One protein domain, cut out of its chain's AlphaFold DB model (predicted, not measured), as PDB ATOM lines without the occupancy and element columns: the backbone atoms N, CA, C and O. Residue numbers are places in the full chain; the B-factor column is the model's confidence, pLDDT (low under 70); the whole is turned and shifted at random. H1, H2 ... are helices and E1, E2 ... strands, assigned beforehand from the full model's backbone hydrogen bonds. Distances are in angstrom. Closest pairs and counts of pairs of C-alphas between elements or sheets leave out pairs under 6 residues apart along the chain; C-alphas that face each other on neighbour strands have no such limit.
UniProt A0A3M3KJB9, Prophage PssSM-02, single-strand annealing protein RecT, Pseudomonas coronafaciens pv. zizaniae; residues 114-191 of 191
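Overview. This is residues 114 to 191 of the 191 residues of the protein "Prophage PssSM-02, single-strand annealing protein RecT" of Pseudomonas coronafaciens pv. zizaniae (UniProt A0A3M3KJB9). Two antiparallel hairpins, E2 with E3 and E4 with E5, reach away from each other as the arms of a wide V, and their tips, residues 131 to 136 and 158 to 163, stick out at the two ends of the long axis. E1 runs along E4 as a third strand, the short helix H1 sits at the bend between the arms, and the last stretch, with H2 and H3, folds back into the space between them. The printed part has 78 residues with three named helices and five named strands, in the order E1 E2 E3 H1 E4 E5 H2 H3; the sheets, E1 - E4 - E5 and E2 - E3, are antiparallel, and the class is mixed, helices and strands. It is loose, with a radius of gyration of the C-alphas of 15.4 A and spans of 54 by 25 by 18 A.

Arrangement. Start with E1, residues 114 to 117, an edge strand antiparallel to the inner strand E4, residues 151 to 156, at 153 degrees; look for N 115 and O 153, 2.9 A apart. On the other side of E4 is E5, residues 165 to 170, antiparallel at 167 degrees, with N 154 and O 167 at 2.8 A. The second hairpin joins E2, residues 127 to 132, and E3, residues 135 to 140, antiparallel at 146 degrees, with N 130 and O 137 at 2.8 A. E2 is apart from E1, E4 and E5, and so is E3. H1, residues 144 to 147, is not on the three-stranded sheet. For H2, residues 181 to 184, look at the end of E3: H2 and E3 have 7 pairs of C-alphas within 8 A, the closest being those of Pro 140 and Ala 183, 4.4 A apart. H3, residues 186 to 190, is close to H2 but not clearly touching, the closest C-alphas being those of Trp 182 and Gln 189 at 6.0 A. H3 only grazes the three-stranded sheet, with residues 187 to 190. Its one O i to N i+4 pair is within hydrogen-bond range; H1 and H2 are too short for such a pair.

Along the chain. Find C-alpha 114 at (-2.363, -37.565, -19.766), where E1 begins its 9.8 A. E2 covers 15.1 A and E3 16.7 A, before H1 with 5.3 A. E4 starts at C-alpha 151, (5.002, -30.772, -17.164), and covers 17.1 A, as does E5. H2 measures 4.8 A, and H3 measures 6.1 A, ending at C-alpha 190, (6.460, -33.967, -24.383).

Size, cuts and confidence. The C-alphas farthest apart are those of Asp 133 and Gly 160, 54.0 A. Without the two stretches that stand free, the body spans 43 by 20 by 18 A. The printed part has no cut and no long link, and it ends at the chain's last residue, Ala 191. The mean pLDDT of the printed part is 92.7, and no printed residue is under 70.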
ATOM      1  N   TYR A 114      -3.291 -38.683 -19.699       95.50
ATOM      2  CA  TYR A 114      -2.363 -37.565 -19.766       95.50
ATOM      3  C   TYR A 114      -3.010 -36.329 -19.150       95.50
ATOM      4  O   TYR A 114      -4.128 -35.961 -19.513       95.50
ATOM      5  N   GLU A 115      -2.285 -35.659 -18.263       97.12
ATOM      6  CA  GLU A 115      -2.663 -34.370 -17.692       97.12
ATOM      7  C   GLU A 115      -1.468 -33.421 -17.767       97.12
ATOM      8  O   GLU A 115      -0.431 -33.643 -17.143       97.12
ATOM      9  N   TRP A 116      -1.600 -32.350 -18.547       97.00
ATOM     10  CA  TRP A 116      -0.594 -31.296 -18.603       97.00
ATOM     11  C   TRP A 116      -0.848 -30.293 -17.483       97.00
ATOM     12  O   TRP A 116      -1.947 -29.751 -17.374       97.00
ATOM     13  N   TYR A 117       0.182 -30.007 -16.694       97.19
ATOM     14  CA  TYR A 117       0.117 -29.089 -15.561       97.19
ATOM     15  C   TYR A 117       1.144 -27.960 -15.692       97.19
ATOM     16  O   TYR A 117       2.081 -28.032 -16.493       97.19
ATOM     17  N   GLY A 118       0.953 -26.905 -14.900       96.31
ATOM     18  CA  GLY A 118       1.771 -25.693 -14.943       96.31
ATOM     19  C   GLY A 118       1.251 -24.641 -15.926       96.31
ATOM     20  O   GLY A 118       0.247 -24.829 -16.615       96.31
ATOM     21  N   ASN A 119       1.927 -23.492 -15.972       95.69
ATOM     22  CA  ASN A 119       1.478 -22.342 -16.756       95.69
ATOM     23  C   ASN A 119       1.973 -22.405 -18.212       95.69
ATOM     24  O   ASN A 119       2.915 -21.712 -18.602       95.69
ATOM     25  N   TRP A 120       1.307 -23.227 -19.022       95.00
ATOM     26  CA  TRP A 120       1.642 -23.431 -20.434       95.00
ATOM     27  C   TRP A 120       1.473 -22.188 -21.324       95.00
ATOM     28  O   TRP A 120       2.057 -22.149 -22.406       95.00
ATOM     29  N   GLU A 121       0.762 -21.142 -20.886       93.50
ATOM     30  CA  GLU A 121       0.615 -19.883 -21.642       93.50
ATOM     31  C   GLU A 121       1.944 -19.130 -21.821       93.50
ATOM     32  O   GLU A 121       2.102 -18.332 -22.750       93.50
ATOM     33  N   LYS A 122       2.928 -19.405 -20.955       93.12
ATOM     34  CA  LYS A 122       4.288 -18.859 -21.067       93.12
ATOM     35  C   LYS A 122       5.085 -19.452 -22.231       93.12
ATOM     36  O   LYS A 122       6.073 -18.858 -22.653       93.12
ATOM     37  N   VAL A 123       4.662 -20.605 -22.745       93.75
ATOM     38  CA  VAL A 123       5.405 -21.411 -23.721       93.75
ATOM     39  C   VAL A 123       4.628 -21.559 -25.031       93.75
ATOM     40  O   VAL A 123       5.173 -21.339 -26.113       93.75
ATOM     41  N   ILE A 124       3.338 -21.890 -24.958       91.81
ATOM     42  CA  ILE A 124       2.511 -22.148 -26.141       91.81
ATOM     43  C   ILE A 124       2.400 -20.886 -27.002       91.81
ATOM     44  O   ILE A 124       2.065 -19.802 -26.527       91.81
ATOM     45  N   GLY A 125       2.685 -21.039 -28.298       89.81
ATOM     46  CA  GLY A 125       2.628 -19.950 -29.273       89.81
ATOM     47  C   GLY A 125       3.748 -18.912 -29.137       89.81
ATOM     48  O   GLY A 125       3.756 -17.930 -29.876       89.81
ATOM     49  N   LYS A 126       4.706 -19.101 -28.220       93.00
ATOM     50  CA  LYS A 126       5.868 -18.219 -28.066       93.00
ATOM     51  C   LYS A 126       7.021 -18.736 -28.919       93.00
ATOM     52  O   LYS A 126       7.921 -19.408 -28.435       93.00
ATOM     53  N   PHE A 127       7.025 -18.415 -30.204       93.94
ATOM     54  CA  PHE A 127       8.112 -18.801 -31.104       93.94
ATOM     55  C   PHE A 127       8.680 -17.602 -31.851       93.94
ATOM     56  O   PHE A 127       8.022 -16.580 -32.041       93.94
ATOM     57  N   VAL A 128       9.922 -17.753 -32.295       92.62
ATOM     58  CA  VAL A 128      10.565 -16.839 -33.236       92.62
ATOM     59  C   VAL A 128      10.668 -17.523 -34.591       92.62
ATOM     60  O   VAL A 128      10.999 -18.708 -34.677       92.62
ATOM     61  N   ILE A 129      10.366 -16.781 -35.653       93.38
ATOM     62  CA  ILE A 129      10.556 -17.252 -37.025       93.38
ATOM     63  C   ILE A 129      12.001 -16.961 -37.415       93.38
ATOM     64  O   ILE A 129      12.492 -15.844 -37.235       93.38
ATOM     65  N   LYS A 130      12.692 -17.974 -37.930       90.38
ATOM     66  CA  LYS A 130      14.047 -17.867 -38.458       90.38
ATOM     67  C   LYS A 130      14.086 -18.332 -39.901       90.38
ATOM     68  O   LYS A 130      13.407 -19.280 -40.278       90.38
ATOM     69  N   ASN A 131      14.941 -17.682 -40.681       90.94
ATOM     70  CA  ASN A 131      15.263 -18.104 -42.035       90.94
ATOM     71  C   ASN A 131      16.422 -19.100 -41.989       90.94
ATOM     72  O   ASN A 131      17.452 -18.824 -41.373       90.94
ATOM     73  N   GLY A 132      16.245 -20.255 -42.621       84.25
ATOM     74  CA  GLY A 132      17.304 -21.227 -42.861       84.25
ATOM     75  C   GLY A 132      17.411 -21.581 -44.340       84.25
ATOM     76  O   GLY A 132      16.594 -21.164 -45.157       84.25
ATOM     77  N   ASP A 133      18.389 -22.421 -44.674       79.56
ATOM     78  CA  ASP A 133      18.687 -22.820 -46.060       79.56
ATOM     79  C   ASP A 133      17.515 -23.516 -46.777       79.56
ATOM     80  O   ASP A 133      17.482 -23.597 -48.002       79.56
ATOM     81  N   LYS A 134      16.541 -24.034 -46.016       80.19
ATOM     82  CA  LYS A 134      15.346 -24.739 -46.514       80.19
ATOM     83  C   LYS A 134      14.049 -23.932 -46.366       80.19
ATOM     84  O   LYS A 134      12.973 -24.493 -46.561       80.19
ATOM     85  N   GLY A 135      14.147 -22.647 -46.024       87.19
ATOM     86  CA  GLY A 135      13.016 -21.745 -45.809       87.19
ATOM     87  C   GLY A 135      12.847 -21.304 -44.354       87.19
ATOM     88  O   GLY A 135      13.738 -21.470 -43.518       87.19
ATOM     89  N   GLU A 136      11.690 -20.714 -44.069       90.50
ATOM     90  CA  GLU A 136      11.314 -20.267 -42.729       90.50
ATOM     91  C   GLU A 136      11.011 -21.455 -41.809       90.50
ATOM     92  O   GLU A 136      10.275 -22.375 -42.169       90.50
ATOM     93  N   TYR A 137      11.552 -21.424 -40.594       89.88
ATOM     94  CA  TYR A 137      11.235 -22.376 -39.536       89.88
ATOM     95  C   TYR A 137      11.017 -21.660 -38.205       89.88
ATOM     96  O   TYR A 137      11.537 -20.572 -37.955       89.88
ATOM     97  N   ARG A 138      10.226 -22.283 -37.329       91.25
ATOM     98  CA  ARG A 138       9.926 -21.762 -35.995       91.25
ATOM     99  C   ARG A 138      10.871 -22.372 -34.969       91.25
ATOM    100  O   ARG A 138      11.123 -23.576 -34.981       91.25
ATOM    101  N   GLN A 139      11.389 -21.533 -34.082       91.12
ATOM    102  CA  GLN A 139      12.203 -21.933 -32.938       91.12
ATOM    103  C   GLN A 139      11.518 -21.483 -31.638       91.12
ATOM    104  O   GLN A 139      10.915 -20.404 -31.640       91.12
ATOM    105  N   PRO A 140      11.621 -22.251 -30.532       92.69
ATOM    106  CA  PRO A 140      11.143 -21.799 -29.229       92.69
ATOM    107  C   PRO A 140      11.662 -20.397 -28.888       92.69
ATOM    108  O   PRO A 140      12.862 -20.136 -28.973       92.69
ATOM    109  N   GLY A 141      10.742 -19.493 -28.554       92.62
ATOM    110  CA  GLY A 141      11.025 -18.099 -28.205       92.62
ATOM    111  C   GLY A 141      11.004 -17.821 -26.700       92.62
ATOM    112  O   GLY A 141      11.308 -16.702 -26.290       92.62
ATOM    113  N   TRP A 142      10.640 -18.812 -25.883       93.62
ATOM    114  CA  TRP A 142      10.674 -18.738 -24.420       93.62
ATOM    115  C   TRP A 142      12.046 -19.138 -23.859       93.62
ATOM    116  O   TRP A 142      12.905 -19.679 -24.561       93.62
ATOM    117  N   LYS A 143      12.265 -18.860 -22.574       93.69
ATOM    118  CA  LYS A 143      13.480 -19.203 -21.826       93.69
ATOM    119  C   LYS A 143      13.225 -20.396 -20.915       93.69
ATOM    120  O   LYS A 143      12.093 -20.690 -20.563       93.69
ATOM    121  N   LEU A 144      14.294 -21.030 -20.433       91.12
ATOM    122  CA  LEU A 144      14.180 -22.159 -19.502       91.12
ATOM    123  C   LEU A 144      13.398 -21.808 -18.219       91.12
ATOM    124  O   LEU A 144      12.661 -22.640 -17.707       91.12
ATOM    125  N   ALA A 145      13.508 -20.568 -17.731       93.94
ATOM    126  CA  ALA A 145      12.734 -20.091 -16.580       93.94
ATOM    127  C   ALA A 145      11.214 -20.057 -16.842       93.94
ATOM    128  O   ALA A 145      10.421 -20.184 -15.915       93.94
ATOM    129  N   ASP A 146      10.794 -19.921 -18.102       94.62
ATOM    130  CA  ASP A 146       9.379 -19.952 -18.481       94.62
ATOM    131  C   ASP A 146       8.800 -21.379 -18.430       94.62
ATOM    132  O   ASP A 146       7.582 -21.541 -18.409       94.62
ATOM    133  N   GLU A 147       9.662 -22.401 -18.373       94.38
ATOM    134  CA  GLU A 147       9.298 -23.821 -18.258       94.38
ATOM    135  C   GLU A 147       9.164 -24.291 -16.803       94.38
ATOM    136  O   GLU A 147       8.818 -25.447 -16.553       94.38
ATOM    137  N   GLU A 148       9.445 -23.419 -15.833       94.94
ATOM    138  CA  GLU A 148       9.394 -23.759 -14.415       94.94
ATOM    139  C   GLU A 148       7.990 -24.234 -14.010       94.94
ATOM    140  O   GLU A 148       6.992 -23.528 -14.163       94.94
ATOM    141  N   GLY A 149       7.921 -25.466 -13.501       94.56
ATOM    142  CA  GLY A 149       6.674 -26.102 -13.079       94.56
ATOM    143  C   GLY A 149       5.766 -26.580 -14.219       94.56
ATOM    144  O   GLY A 149       4.674 -27.064 -13.930       94.56
ATOM    145  N   LEU A 150       6.180 -26.470 -15.487       96.94
ATOM    146  CA  LEU A 150       5.442 -27.032 -16.621       96.94
ATOM    147  C   LEU A 150       5.801 -28.506 -16.793       96.94
ATOM    148  O   LEU A 150       6.978 -28.875 -16.819       96.94
ATOM    149  N   GLY A 151       4.791 -29.347 -16.974       97.06
ATOM    150  CA  GLY A 151       5.002 -30.772 -17.164       97.06
ATOM    151  C   GLY A 151       3.764 -31.522 -17.620       97.06
ATOM    152  O   GLY A 151       2.712 -30.938 -17.891       97.06
ATOM    153  N   VAL A 152       3.929 -32.833 -17.721       97.38
ATOM    154  CA  VAL A 152       2.874 -33.793 -18.011       97.38
ATOM    155  C   VAL A 152       2.913 -34.905 -16.975       97.38
ATOM    156  O   VAL A 152       3.973 -35.411 -16.604       97.38
ATOM    157  N   LYS A 153       1.734 -35.274 -16.500       97.44
ATOM    158  CA  LYS A 153       1.481 -36.452 -15.690       97.44
ATOM    159  C   LYS A 153       0.871 -37.514 -16.592       97.44
ATOM    160  O   LYS A 153      -0.111 -37.243 -17.277       97.44
ATOM    161  N   VAL A 154       1.463 -38.700 -16.598       95.75
ATOM    162  CA  VAL A 154       1.035 -39.847 -17.401       95.75
ATOM    163  C   VAL A 154       0.771 -41.019 -16.474       95.75
ATOM    164  O   VAL A 154       1.595 -41.310 -15.607       95.75
ATOM    165  N   TRP A 155      -0.359 -41.702 -16.628       96.00
ATOM    166  CA  TRP A 155      -0.664 -42.864 -15.794       96.00
ATOM    167  C   TRP A 155      -1.506 -43.915 -16.506       96.00
ATOM    168  O   TRP A 155      -2.201 -43.630 -17.482       96.00
ATOM    169  N   ALA A 156      -1.436 -45.141 -15.997       96.06
ATOM    170  CA  ALA A 156      -2.342 -46.235 -16.331       96.06
ATOM    171  C   ALA A 156      -2.379 -47.260 -15.192       96.06
ATOM    172  O   ALA A 156      -1.399 -47.426 -14.458       96.06
ATOM    173  N   THR A 157      -3.494 -47.977 -15.078       95.81
ATOM    174  CA  THR A 157      -3.651 -49.071 -14.111       95.81
ATOM    175  C   THR A 157      -3.371 -50.402 -14.795       95.81
ATOM    176  O   THR A 157      -3.968 -50.719 -15.827       95.81
ATOM    177  N   PHE A 158      -2.458 -51.195 -14.240       93.62
ATOM    178  CA  PHE A 158      -2.166 -52.534 -14.748       93.62
ATOM    179  C   PHE A 158      -3.193 -53.542 -14.222       93.62
ATOM    180  O   PHE A 158      -3.718 -53.417 -13.120       93.62
ATOM    181  N   ARG A 159      -3.503 -54.568 -15.016       93.81
ATOM    182  CA  ARG A 159      -4.412 -55.640 -14.601       93.81
ATOM    183  C   ARG A 159      -3.832 -56.362 -13.388       93.81
ATOM    184  O   ARG A 159      -2.726 -56.891 -13.461       93.81
ATOM    185  N   GLY A 160      -4.622 -56.432 -12.321       94.44
ATOM    186  CA  GLY A 160      -4.207 -57.018 -11.046       94.44
ATOM    187  C   GLY A 160      -3.581 -56.016 -10.073       94.44
ATOM    188  O   GLY A 160      -3.193 -56.428  -8.986       94.44
ATOM    189  N   GLU A 161      -3.498 -54.734 -10.436       95.06
ATOM    190  CA  GLU A 161      -3.118 -53.648  -9.531       95.06
ATOM    191  C   GLU A 161      -4.347 -52.799  -9.191       95.06
ATOM    192  O   GLU A 161      -5.172 -52.518 -10.062       95.06
ATOM    193  N   ASP A 162      -4.456 -52.392  -7.925       93.69
ATOM    194  CA  ASP A 162      -5.556 -51.547  -7.441       93.69
ATOM    195  C   ASP A 162      -5.272 -50.050  -7.642       93.69
ATOM    196  O   ASP A 162      -6.196 -49.248  -7.784       93.69
ATOM    197  N   GLU A 163      -3.993 -49.666  -7.688       95.62
ATOM    198  CA  GLU A 163      -3.555 -48.278  -7.842       95.62
ATOM    199  C   GLU A 163      -2.886 -48.043  -9.206       95.62
ATOM    200  O   GLU A 163      -2.151 -48.902  -9.701       95.62
ATOM    201  N   PRO A 164      -3.113 -46.874  -9.838       96.38
ATOM    202  CA  PRO A 164      -2.467 -46.541 -11.095       96.38
ATOM    203  C   PRO A 164      -0.971 -46.299 -10.894       96.38
ATOM    204  O   PRO A 164      -0.538 -45.665  -9.929       96.38
ATOM    205  N   ARG A 165      -0.173 -46.703 -11.882       95.19
ATOM    206  CA  ARG A 165       1.224 -46.280 -11.966       95.19
ATOM    207  C   ARG A 165       1.285 -44.908 -12.607       95.19
ATOM    208  O   ARG A 165       0.715 -44.707 -13.677       95.19
ATOM    209  N   VAL A 166       2.001 -43.993 -11.969       96.69
ATOM    210  CA  VAL A 166       2.061 -42.580 -12.348       96.69
ATOM    211  C   VAL A 166       3.501 -42.186 -12.665       96.69
ATOM    212  O   VAL A 166       4.418 -42.503 -11.911       96.69
ATOM    213  N   LEU A 167       3.685 -41.455 -13.760       95.69
ATOM    214  CA  LEU A 167       4.928 -40.804 -14.141       95.69
ATOM    215  C   LEU A 167       4.678 -39.305 -14.323       95.69
ATOM    216  O   LEU A 167       3.795 -38.907 -15.075       95.69
ATOM    217  N   GLU A 168       5.477 -38.475 -13.661       96.81
ATOM    218  CA  GLU A 168       5.438 -37.018 -13.811       96.81
ATOM    219  C   GLU A 168       6.743 -36.549 -14.458       96.81
ATOM    220  O   GLU A 168       7.839 -36.857 -13.982       96.81
ATOM    221  N   LEU A 169       6.627 -35.823 -15.570       95.75
ATOM    222  CA  LEU A 169       7.750 -35.327 -16.360       95.75
ATOM    223  C   LEU A 169       7.637 -33.820 -16.531       95.75
ATOM    224  O   LEU A 169       6.622 -33.304 -16.993       95.75
ATOM    225  N   LEU A 170       8.716 -33.109 -16.218       96.38
ATOM    226  CA  LEU A 170       8.799 -31.671 -16.455       96.38
ATOM    227  C   LEU A 170       9.294 -31.388 -17.875       96.38
ATOM    228  O   LEU A 170      10.212 -32.048 -18.363       96.38
ATOM    229  N   LEU A 171       8.775 -30.328 -18.496       95.50
ATOM    230  CA  LEU A 171       9.244 -29.837 -19.796       95.50
ATOM    231  C   LEU A 171      10.755 -29.543 -19.782       95.50
ATOM    232  O   LEU A 171      11.471 -29.872 -20.732       95.50
ATOM    233  N   ALA A 172      11.255 -29.015 -18.663       94.00
ATOM    234  CA  ALA A 172      12.671 -28.718 -18.459       94.00
ATOM    235  C   ALA A 172      13.582 -29.967 -18.482       94.00
ATOM    236  O   ALA A 172      14.786 -29.843 -18.717       94.00
ATOM    237  N   GLN A 173      13.043 -31.177 -18.269       92.69
ATOM    238  CA  GLN A 173      13.817 -32.425 -18.370       92.69
ATOM    239  C   GLN A 173      14.090 -32.827 -19.829       92.69
ATOM    240  O   GLN A 173      15.069 -33.529 -20.102       92.69
ATOM    241  N   ALA A 174      13.278 -32.356 -20.782       92.00
ATOM    242  CA  ALA A 174      13.430 -32.637 -22.207       92.00
ATOM    243  C   ALA A 174      14.564 -31.800 -22.826       92.00
ATOM    244  O   ALA A 174      14.332 -30.803 -23.515       92.00
ATOM    245  N   ARG A 175      15.814 -32.207 -22.564       86.69
ATOM    246  CA  ARG A 175      17.027 -31.487 -22.994       86.69
ATOM    247  C   ARG A 175      17.237 -31.494 -24.511       86.69
ATOM    248  O   ARG A 175      17.641 -30.484 -25.077       86.69
ATOM    249  N   THR A 176      16.981 -32.620 -25.171       87.50
ATOM    250  CA  THR A 176      17.200 -32.770 -26.617       87.50
ATOM    251  C   THR A 176      15.916 -32.459 -27.382       87.50
ATOM    252  O   THR A 176      14.939 -33.193 -27.271       87.50
ATOM    253  N   ARG A 177      15.923 -31.387 -28.186       88.75
ATOM    254  CA  ARG A 177      14.749 -30.877 -28.919       88.75
ATOM    255  C   ARG A 177      15.033 -30.734 -30.415       88.75
ATOM    256  O   ARG A 177      15.175 -29.635 -30.937       88.75
ATOM    257  N   ASN A 178      15.144 -31.871 -31.101       83.62
ATOM    258  CA  ASN A 178      15.590 -31.939 -32.503       83.62
ATOM    259  C   ASN A 178      14.494 -31.625 -33.541       83.62
ATOM    260  O   ASN A 178      14.765 -31.630 -34.739       83.62
ATOM    261  N   SER A 179      13.259 -31.380 -33.097       85.94
ATOM    262  CA  SER A 179      12.107 -31.098 -33.959       85.94
ATOM    263  C   SER A 179      11.682 -29.637 -33.841       85.94
ATOM    264  O   SER A 179      11.575 -29.115 -32.733       85.94
ATOM    265  N   THR A 180      11.353 -28.992 -34.962       88.62
ATOM    266  CA  THR A 180      10.719 -27.660 -34.953       88.62
ATOM    267  C   THR A 180       9.353 -27.688 -34.272       88.62
ATOM    268  O   THR A 180       8.923 -26.669 -33.741       88.62
ATOM    269  N   LEU A 181       8.714 -28.864 -34.189       89.62
ATOM    270  CA  LEU A 181       7.449 -29.048 -33.481       89.62
ATOM    271  C   LEU A 181       7.569 -28.718 -31.987       89.62
ATOM    272  O   LEU A 181       6.566 -28.391 -31.371       89.62
ATOM    273  N   TRP A 182       8.780 -28.722 -31.411       92.69
ATOM    274  CA  TRP A 182       8.972 -28.214 -30.052       92.69
ATOM    275  C   TRP A 182       8.551 -26.755 -29.922       92.69
ATOM    276  O   TRP A 182       8.124 -26.397 -28.841       92.69
ATOM    277  N   ALA A 183       8.647 -25.936 -30.975       92.12
ATOM    278  CA  ALA A 183       8.177 -24.550 -30.984       92.12
ATOM    279  C   ALA A 183       6.662 -24.431 -31.218       92.12
ATOM    280  O   ALA A 183       6.025 -23.536 -30.665       92.12
ATOM    281  N   ASP A 184       6.110 -25.303 -32.064       89.81
ATOM    282  CA  ASP A 184       4.711 -25.251 -32.498       89.81
ATOM    283  C   ASP A 184       3.756 -25.874 -31.475       89.81
ATOM    284  O   ASP A 184       2.762 -25.255 -31.097       89.81
ATOM    285  N   ASP A 185       4.069 -27.086 -31.016       92.31
ATOM    286  CA  ASP A 185       3.288 -27.821 -30.024       92.31
ATOM    287  C   ASP A 185       4.204 -28.603 -29.059       92.31
ATOM    288  O   ASP A 185       4.401 -29.819 -29.187       92.31
ATOM    289  N   PRO A 186       4.783 -27.916 -28.056       92.75
ATOM    290  CA  PRO A 186       5.627 -28.555 -27.051       92.75
ATOM    291  C   PRO A 186       4.861 -29.533 -26.152       92.75
ATOM    292  O   PRO A 186       5.482 -30.425 -25.578       92.75
ATOM    293  N   ARG A 187       3.530 -29.411 -26.029       93.12
ATOM    294  CA  ARG A 187       2.722 -30.371 -25.259       93.12
ATOM    295  C   ARG A 187       2.674 -31.714 -25.961       93.12
ATOM    296  O   ARG A 187       2.884 -32.733 -25.309       93.12
ATOM    297  N   GLN A 188       2.442 -31.698 -27.273       91.38
ATOM    298  CA  GLN A 188       2.456 -32.903 -28.092       91.38
ATOM    299  C   GLN A 188       3.850 -33.539 -28.147       91.38
ATOM    300  O   GLN A 188       3.952 -34.756 -28.188       91.38
ATOM    301  N   GLN A 189       4.921 -32.743 -28.170       91.06
ATOM    302  CA  GLN A 189       6.287 -33.281 -28.169       91.06
ATOM    303  C   GLN A 189       6.694 -33.921 -26.836       91.06
ATOM    304  O   GLN A 189       7.535 -34.817 -26.835       91.06
ATOM    305  N   LEU A 190       6.141 -33.447 -25.715       92.12
ATOM    306  CA  LEU A 190       6.460 -33.967 -24.383       92.12
ATOM    307  C   LEU A 190       5.684 -35.249 -24.028       92.12
ATOM    308  O   LEU A 190       6.157 -36.010 -23.185       92.12
ATOM    309  N   ALA A 191       4.508 -35.457 -24.624       87.94
ATOM    310  CA  ALA A 191       3.587 -36.556 -24.313       87.94
ATOM    311  C   ALA A 191       3.769 -37.807 -25.188       87.94
ATOM    312  O   ALA A 191       4.238 -37.688 -26.343       87.94
TER     313      ALA A 191